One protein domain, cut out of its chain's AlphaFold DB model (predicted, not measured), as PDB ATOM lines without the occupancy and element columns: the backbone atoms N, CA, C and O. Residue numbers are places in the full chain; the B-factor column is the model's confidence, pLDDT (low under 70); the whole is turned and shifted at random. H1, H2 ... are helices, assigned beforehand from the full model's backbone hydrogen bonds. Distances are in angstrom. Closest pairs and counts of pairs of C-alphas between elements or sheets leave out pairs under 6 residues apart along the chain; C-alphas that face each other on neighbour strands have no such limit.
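Overview. This is residues 2 to 65 of the 189 residues of a protein of Amanita muscaria Koide BX008 (UniProt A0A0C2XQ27). A small, loose head of helix and loops has a long arm on one side. In the head, H4 and H5, two short helices, sit beside different parts of the longer H3; H2 lies where the arm meets the head, and the arm's far end is H1. The printed part has 64 residues with five named helices, in the order H1 H2 H3 H4 H5, and no named strand; the class is all helix. The whole is loose, with a radius of gyration of the C-alphas of 15.4 A, and the arm makes much of the length in its spans of 46 by 23 by 20 A.

Arrangement. H1, residues 2 to 7, is apart from H2, residues 17 to 21. H2 and H3, residues 24 to 36, meet only through their link. H3 with residues 33 to 36 alone only just touches H4, residues 45 to 48, with 3 pairs of C-alphas within 8 A; the closest C-alphas, of Arg 36 and Val 48, are 6.8 A apart. With residues 26 to 30 alone, H3 touches H5, residues 60 to 63; the closest C-alphas, of Leu 30 and Leu 60, are 5.6 A apart. H2 and H5 are close but not clearly touching, the C-alphas of Arg 21 and Leu 63 being closest at 7.6 A. Every O i to N i+4 pair is within hydrogen-bond range in H1 and H3; in H2 0 of 1 is, beside 1 of 2 O i to N i+3 pairs, and H4 and H5 are too short for an O i to N i+4 pair.

Along the chain. H1 begins at C-alpha 2, (67.677, 38.126, 78.172), and is 9.1 A long. H2 is 8.2 A long. H3 is 18.7 A long and begins at C-alpha 24, (64.379, 65.616, 83.699). H4 is 5.1 A long, and H5, 5.8 A long, ends at C-alpha 63, (65.355, 59.360, 92.882).

Size, cuts and confidence. The two C-alphas farthest apart, of Arg 9 and Ser 38, are 46.5 A apart. Residues 7 to 13 stand free. The printed part has no cut; the link H4 to H5, 11 residues, is long. Residues 2 to 9 have pLDDT under 70.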
ATOM      1  N   GLU A   2      66.781  37.356  79.065       51.31
ATOM      2  CA  GLU A   2      67.677  38.126  78.172       51.31
ATOM      3  C   GLU A   2      68.799  38.910  78.888       51.31
ATOM      4  O   GLU A   2      69.909  38.970  78.366       51.31
ATOM      5  N   ASP A   3      68.564  39.441  80.095       54.47
ATOM      6  CA  ASP A   3      69.599  40.188  80.839       54.47
ATOM      7  C   ASP A   3      70.791  39.312  81.272       54.47
ATOM      8  O   ASP A   3      71.935  39.756  81.223       54.47
ATOM      9  N   GLN A   4      70.550  38.039  81.616       54.94
ATOM     10  CA  GLN A   4      71.606  37.111  82.054       54.94
ATOM     11  C   GLN A   4      72.550  36.718  80.907       54.94
ATOM     12  O   GLN A   4      73.748  36.540  81.124       54.94
ATOM     13  N   ASP A   5      72.036  36.621  79.678       55.28
ATOM     14  CA  ASP A   5      72.835  36.267  78.497       55.28
ATOM     15  C   ASP A   5      73.688  37.447  77.984       55.28
ATOM     16  O   ASP A   5      74.744  37.240  77.375       55.28
ATOM     17  N   ALA A   6      73.270  38.693  78.242       56.03
ATOM     18  CA  ALA A   6      74.024  39.899  77.888       56.03
ATOM     19  C   ALA A   6      75.195  40.170  78.853       56.03
ATOM     20  O   ALA A   6      76.282  40.554  78.408       56.03
ATOM     21  N   GLU A   7      75.006  39.900  80.148       55.94
ATOM     22  CA  GLU A   7      76.050  39.995  81.184       55.94
ATOM     23  C   GLU A   7      77.216  39.016  80.947       55.94
ATOM     24  O   GLU A   7      78.352  39.299  81.314       55.94
ATOM     25  N   LEU A   8      76.980  37.896  80.255       60.03
ATOM     26  CA  LEU A   8      78.013  36.914  79.890       60.03
ATOM     27  C   LEU A   8      78.942  37.367  78.747       60.03
ATOM     28  O   LEU A   8      80.009  36.782  78.554       60.03
ATOM     29  N   ARG A   9      78.561  38.389  77.968       68.00
ATOM     30  CA  ARG A   9      79.350  38.900  76.829       68.00
ATOM     31  C   ARG A   9      80.139  40.167  77.142       68.00
ATOM     32  O   ARG A   9      81.105  40.450  76.434       68.00
ATOM     33  N   ASN A  10      79.733  40.926  78.156       75.50
ATOM     34  CA  ASN A  10      80.368  42.179  78.540       75.50
ATOM     35  C   ASN A  10      81.035  42.019  79.916       75.50
ATOM     36  O   ASN A  10      80.341  41.706  80.875       75.50
ATOM     37  N   PRO A  11      82.352  42.261  80.055       80.69
ATOM     38  CA  PRO A  11      83.023  42.180  81.354       80.69
ATOM     39  C   PRO A  11      82.552  43.246  82.354       80.69
ATOM     40  O   PRO A  11      82.885  43.159  83.535       80.69
ATOM     41  N   PHE A  12      81.810  44.259  81.896       81.44
ATOM     42  CA  PHE A  12      81.216  45.274  82.756       81.44
ATOM     43  C   PHE A  12      79.735  44.974  82.996       81.44
ATOM     44  O   PHE A  12      79.001  44.783  82.019       81.44
ATOM     45  N   PRO A  13      79.276  44.985  84.261       81.50
ATOM     46  CA  PRO A  13      77.857  44.860  84.551       81.50
ATOM     47  C   PRO A  13      77.103  46.029  83.913       81.50
ATOM     48  O   PRO A  13      77.602  47.160  83.864       81.50
ATOM     49  N   SER A  14      75.893  45.767  83.426       83.88
ATOM     50  CA  SER A  14      75.001  46.837  82.991       83.88
ATOM     51  C   SER A  14      74.693  47.772  84.168       83.88
ATOM     52  O   SER A  14      74.679  47.336  85.323       83.88
ATOM     53  N   PRO A  15      74.451  49.069  83.906       85.25
ATOM     54  CA  PRO A  15      74.078  49.998  84.960       85.25
ATOM     55  C   PRO A  15      72.799  49.521  85.672       85.25
ATOM     56  O   PRO A  15      71.966  48.854  85.052       85.25
ATOM     57  N   PRO A  16      72.602  49.885  86.953       87.19
ATOM     58  CA  PRO A  16      71.409  49.504  87.700       87.19
ATOM     59  C   PRO A  16      70.122  49.876  86.960       87.19
ATOM     60  O   PRO A  16      70.013  50.965  86.396       87.19
ATOM     61  N   SER A  17      69.104  49.017  87.023       85.44
ATOM     62  CA  SER A  17      67.821  49.207  86.324       85.44
ATOM     63  C   SER A  17      67.120  50.533  86.656       85.44
ATOM     64  O   SER A  17      66.390  51.082  85.831       85.44
ATOM     65  N   HIS A  18      67.380  51.087  87.843       85.81
ATOM     66  CA  HIS A  18      66.836  52.363  88.306       85.81
ATOM     67  C   HIS A  18      67.420  53.586  87.581       85.81
ATOM     68  O   HIS A  18      66.786  54.637  87.593       85.81
ATOM     69  N   TYR A  19      68.572  53.467  86.909       85.31
ATOM     70  CA  TYR A  19      69.203  54.576  86.179       85.31
ATOM     71  C   TYR A  19      68.263  55.199  85.132       85.31
ATOM     72  O   TYR A  19      68.207  56.420  84.998       85.31
ATOM     73  N   THR A  20      67.462  54.386  84.440       89.31
ATOM     74  CA  THR A  20      66.526  54.856  83.401       89.31
ATOM     75  C   THR A  20      65.408  55.749  83.947       89.31
ATOM     76  O   THR A  20      64.774  56.483  83.191       89.31
ATOM     77  N   ARG A  21      65.181  55.730  85.268       89.75
ATOM     78  CA  ARG A  21      64.162  56.539  85.948       89.75
ATOM     79  C   ARG A  21      64.606  57.988  86.164       89.75
ATOM     80  O   ARG A  21      63.746  58.842  86.376       89.75
ATOM     81  N   TYR A  22      65.905  58.282  86.065       89.31
ATOM     82  CA  TYR A  22      66.470  59.626  86.231       89.31
ATOM     83  C   TYR A  22      66.258  60.488  84.978       89.31
ATOM     84  O   TYR A  22      67.193  60.825  84.253       89.31
ATOM     85  N   THR A  23      65.004  60.859  84.714       92.06
ATOM     86  CA  THR A  23      64.642  61.785  83.633       92.06
ATOM     87  C   THR A  23      64.420  63.197  84.171       92.06
ATOM     88  O   THR A  23      63.993  63.389  85.312       92.06
ATOM     89  N   SER A  24      64.636  64.214  83.332       92.38
ATOM     90  CA  SER A  24      64.379  65.616  83.699       92.38
ATOM     91  C   SER A  24      62.924  65.881  84.097       92.38
ATOM     92  O   SER A  24      62.655  66.846  84.804       92.38
ATOM     93  N   HIS A  25      61.987  65.062  83.619       91.56
ATOM     94  CA  HIS A  25      60.581  65.139  84.003       91.56
ATOM     95  C   HIS A  25      60.371  64.587  85.419       91.56
ATOM     96  O   HIS A  25      59.874  65.309  86.279       91.56
ATOM     97  N   ASN A  26      60.856  63.374  85.698       91.25
ATOM     98  CA  ASN A  26      60.690  62.737  87.008       91.25
ATOM     99  C   ASN A  26      61.395  63.514  88.130       91.25
ATOM    100  O   ASN A  26      60.879  63.601  89.238       91.25
ATOM    101  N   LEU A  27      62.537  64.147  87.837       91.25
ATOM    102  CA  LEU A  27      63.226  65.019  88.796       91.25
ATOM    103  C   LEU A  27      62.425  66.288  89.124       91.25
ATOM    104  O   LEU A  27      62.459  66.759  90.258       91.25
ATOM    105  N   LYS A  28      61.678  66.834  88.155       91.69
ATOM    106  CA  LYS A  28      60.763  67.959  88.406       91.69
ATOM    107  C   LYS A  28      59.555  67.517  89.224       91.69
ATOM    108  O   LYS A  28      59.151  68.254  90.114       91.69
ATOM    109  N   LEU A  29      59.014  66.326  88.958       90.38
ATOM    110  CA  LEU A  29      57.939  65.751  89.769       90.38
ATOM    111  C   LEU A  29      58.391  65.517  91.215       90.38
ATOM    112  O   LEU A  29      57.657  65.871  92.129       90.38
ATOM    113  N   LEU A  30      59.610  65.009  91.434       90.69
ATOM    114  CA  LEU A  30      60.183  64.873  92.778       90.69
ATOM    115  C   LEU A  30      60.310  66.235  93.481       90.69
ATOM    116  O   LEU A  30      59.953  66.361  94.649       90.69
ATOM    117  N   ALA A  31      60.785  67.268  92.778       90.56
ATOM    118  CA  ALA A  31      60.873  68.614  93.344       90.56
ATOM    119  C   ALA A  31      59.490  69.172  93.735       90.56
ATOM    120  O   ALA A  31      59.353  69.763  94.802       90.56
ATOM    121  N   LEU A  32      58.466  68.939  92.904       90.38
ATOM    122  CA  LEU A  32      57.080  69.314  93.199       90.38
ATOM    123  C   LEU A  32      56.486  68.509  94.359       90.38
ATOM    124  O   LEU A  32      55.726  69.066  95.147       90.38
ATOM    125  N   LEU A  33      56.830  67.223  94.476       89.31
ATOM    126  CA  LEU A  33      56.430  66.388  95.604       89.31
ATOM    127  C   LEU A  33      56.979  66.994  96.900       89.31
ATOM    128  O   LEU A  33      56.192  67.337  97.771       89.31
ATOM    129  N   HIS A  34      58.285  67.268  96.971       88.69
ATOM    130  CA  HIS A  34      58.904  67.913  98.136       88.69
ATOM    131  C   HIS A  34      58.323  69.289  98.488       88.69
ATOM    132  O   HIS A  34      58.321  69.661  99.656       88.69
ATOM    133  N   GLU A  35      57.870  70.065  97.501       90.06
ATOM    134  CA  GLU A  35      57.252  71.373  97.750       90.06
ATOM    135  C   GLU A  35      55.856  71.243  98.382       90.06
ATOM    136  O   GLU A  35      55.441  72.104  99.157       90.06
ATOM    137  N   ARG A  36      55.122  70.178  98.044       87.88
ATOM    138  CA  ARG A  36      53.699  70.021  98.378       87.88
ATOM    139  C   ARG A  36      53.432  69.055  99.527       87.88
ATOM    140  O   ARG A  36      52.444  69.240 100.233       87.88
ATOM    141  N   SER A  37      54.274  68.043  99.709       87.38
ATOM    142  CA  SER A  37      54.203  67.093 100.820       87.38
ATOM    143  C   SER A  37      55.076  67.571 101.973       87.38
ATOM    144  O   SER A  37      56.232  67.940 101.758       87.38
ATOM    145  N   SER A  38      54.566  67.493 103.202       79.62
ATOM    146  CA  SER A  38      55.414  67.691 104.384       79.62
ATOM    147  C   SER A  38      56.251  66.446 104.692       79.62
ATOM    148  O   SER A  38      57.315  66.589 105.296       79.62
ATOM    149  N   ASP A  39      55.788  65.259 104.281       83.00
ATOM    150  CA  ASP A  39      56.535  64.004 104.358       83.00
ATOM    151  C   ASP A  39      56.336  63.179 103.067       83.00
ATOM    152  O   ASP A  39      55.328  62.485 102.916       83.00
ATOM    153  N   PRO A  40      57.288  63.229 102.117       78.50
ATOM    154  CA  PRO A  40      57.156  62.543 100.832       78.50
ATOM    155  C   PRO A  40      57.219  61.009 100.947       78.50
ATOM    156  O   PRO A  40      57.008  60.327  99.945       78.50
ATOM    157  N   TYR A  41      57.532  60.459 102.129       79.88
ATOM    158  CA  TYR A  41      57.649  59.017 102.357       79.88
ATOM    159  C   TYR A  41      56.319  58.349 102.749       79.88
ATOM    160  O   TYR A  41      56.183  57.144 102.531       79.88
ATOM    161  N   ASP A  42      55.369  59.100 103.320       78.88
ATOM    162  CA  ASP A  42      54.074  58.587 103.813       78.88
ATOM    163  C   ASP A  42      52.880  59.096 102.979       78.88
ATOM    164  O   ASP A  42      51.839  58.442 102.898       78.88
ATOM    165  N   ASP A  43      53.035  60.238 102.296       81.50
ATOM    166  CA  ASP A  43      51.983  60.822 101.465       81.50
ATOM    167  C   ASP A  43      51.777  60.051 100.139       81.50
ATOM    168  O   ASP A  43      52.720  59.689  99.429       81.50
ATOM    169  N   ASP A  44      50.512  59.844  99.748       82.94
ATOM    170  CA  ASP A  44      50.159  59.217  98.467       82.94
ATOM    171  C   ASP A  44      50.493  60.159  97.292       82.94
ATOM    172  O   ASP A  44      49.776  61.127  97.009       82.94
ATOM    173  N   GLN A  45      51.589  59.862  96.583       85.06
ATOM    174  CA  GLN A  45      52.130  60.699  95.503       85.06
ATOM    175  C   GLN A  45      51.111  61.018  94.399       85.06
ATOM    176  O   GLN A  45      51.153  62.107  93.823       85.06
ATOM    177  N   HIS A  46      50.171  60.109  94.113       84.00
ATOM    178  CA  HIS A  46      49.161  60.324  93.073       84.00
ATOM    179  C   HIS A  46      48.094  61.331  93.505       84.00
ATOM    180  O   HIS A  46      47.526  62.018  92.658       84.00
ATOM    181  N   GLN A  47      47.835  61.452  94.810       84.62
ATOM    182  CA  GLN A  47      46.919  62.459  95.344       84.62
ATOM    183  C   GLN A  47      47.581  63.838  95.380       84.62
ATOM    184  O   GLN A  47      46.959  64.829  94.997       84.62
ATOM    185  N   VAL A  48      48.853  63.902  95.783       84.38
ATOM    186  CA  VAL A  48      49.618  65.158  95.876       84.38
ATOM    187  C   VAL A  48      49.918  65.757  94.492       84.38
ATOM    188  O   VAL A  48      49.954  66.982  94.328       84.38
ATOM    189  N   LEU A  49      50.109  64.902  93.482       85.56
ATOM    190  CA  LEU A  49      50.432  65.282  92.102       85.56
ATOM    191  C   LEU A  49      49.276  65.029  91.120       85.56
ATOM    192  O   LEU A  49      49.513  64.839  89.928       85.56
ATOM    193  N   ALA A  50      48.024  65.039  91.589       85.62
ATOM    194  CA  ALA A  50      46.845  64.759  90.759       85.62
ATOM    195  C   ALA A  50      46.658  65.728  89.567       85.62
ATOM    196  O   ALA A  50      45.912  65.441  88.633       85.62
ATOM    197  N   ASP A  51      47.313  66.888  89.601       85.62
ATOM    198  CA  ASP A  51      47.349  67.901  88.542       85.62
ATOM    199  C   ASP A  51      48.377  67.607  87.435       85.62
ATOM    200  O   ASP A  51      48.325  68.241  86.378       85.62
ATOM    201  N   GLN A  52      49.318  66.690  87.666       85.50
ATOM    202  CA  GLN A  52      50.370  66.339  86.716       85.50
ATOM    203  C   GLN A  52      49.983  65.111  85.887       85.50
ATOM    204  O   GLN A  52      49.344  64.173  86.360       85.50
ATOM    205  N   THR A  53      50.392  65.109  84.622       81.19
ATOM    206  CA  THR A  53      50.245  63.958  83.725       81.19
ATOM    207  C   THR A  53      51.448  63.026  83.859       81.19
ATOM    208  O   THR A  53      52.557  63.500  84.089       81.19
ATOM    209  N   ASP A  54      51.238  61.723  83.665       82.00
ATOM    210  CA  ASP A  54      52.289  60.690  83.636       82.00
ATOM    211  C   ASP A  54      53.051  60.477  84.963       82.00
ATOM    212  O   ASP A  54      54.247  60.182  84.967       82.00
ATOM    213  N   VAL A  55      52.355  60.578  86.106       84.75
ATOM    214  CA  VAL A  55      52.918  60.217  87.422       84.75
ATOM    215  C   VAL A  55      53.265  58.717  87.444       84.75
ATOM    216  O   VAL A  55      52.367  57.897  87.247       84.75
ATOM    217  N   PRO A  56      54.534  58.332  87.679       85.25
ATOM    218  CA  PRO A  56      54.935  56.927  87.663       85.25
ATOM    219  C   PRO A  56      54.376  56.116  88.842       85.25
ATOM    220  O   PRO A  56      54.289  56.625  89.952       85.25
ATOM    221  N   ASP A  57      54.124  54.819  88.634       84.56
ATOM    222  CA  ASP A  57      53.622  53.898  89.679       84.56
ATOM    223  C   ASP A  57      54.652  53.565  90.779       84.56
ATOM    224  O   ASP A  57      54.338  52.927  91.782       84.56
ATOM    225  N   TRP A  58      55.919  53.933  90.579       86.88
ATOM    226  CA  TRP A  58      56.989  53.736  91.555       86.88
ATOM    227  C   TRP A  58      57.213  55.023  92.365       86.88
ATOM    228  O   TRP A  58      57.006  56.112  91.831       86.88
ATOM    229  N   PRO A  59      57.663  54.929  93.630       88.69
ATOM    230  CA  PRO A  59      57.774  56.099  94.496       88.69
ATOM    231  C   PRO A  59      58.908  57.020  94.037       88.69
ATOM    232  O   PRO A  59      60.070  56.601  93.958       88.69
ATOM    233  N   LEU A  60      58.577  58.285  93.757       88.06
ATOM    234  CA  LEU A  60      59.525  59.300  93.271       88.06
ATOM    235  C   LEU A  60      60.718  59.516  94.213       88.06
ATOM    236  O   LEU A  60      61.814  59.824  93.748       88.06
ATOM    237  N   VAL A  61      60.527  59.261  95.509       88.69
ATOM    238  CA  VAL A  61      61.540  59.300  96.575       88.69
ATOM    239  C   VAL A  61      62.769  58.433  96.263       88.69
ATOM    240  O   VAL A  61      63.879  58.751  96.672       88.69
ATOM    241  N   HIS A  62      62.629  57.370  95.463       86.88
ATOM    242  CA  HIS A  62      63.776  56.563  95.024       86.88
ATOM    243  C   HIS A  62      64.793  57.328  94.161       86.88
ATOM    244  O   HIS A  62      65.902  56.836  93.964       86.88
ATOM    245  N   LEU A  63      64.428  58.492  93.612       88.50
ATOM    246  CA  LEU A  63      65.355  59.360  92.882       88.50
ATOM    247  C   LEU A  63      66.175  60.269  93.804       88.50
ATOM    248  O   LEU A  63      67.086  60.948  93.321       88.50
ATOM    249  N   GLU A  64      65.876  60.303  95.102       87.88
ATOM    250  CA  GLU A  64      66.660  61.061  96.066       87.88
ATOM    251  C   GLU A  64      68.089  60.523  96.170       87.88
ATOM    252  O   GLU A  64      68.400  59.367  95.867       87.88
ATOM    253  N   LYS A  65      68.991  61.398  96.623       85.88
ATOM    254  CA  LYS A  65      70.333  60.967  97.003       85.88
ATOM    255  C   LYS A  65      70.212  59.917  98.119       85.88
ATOM    256  O   LYS A  65      69.412  60.110  99.037       85.88
TER     257      LYS A  65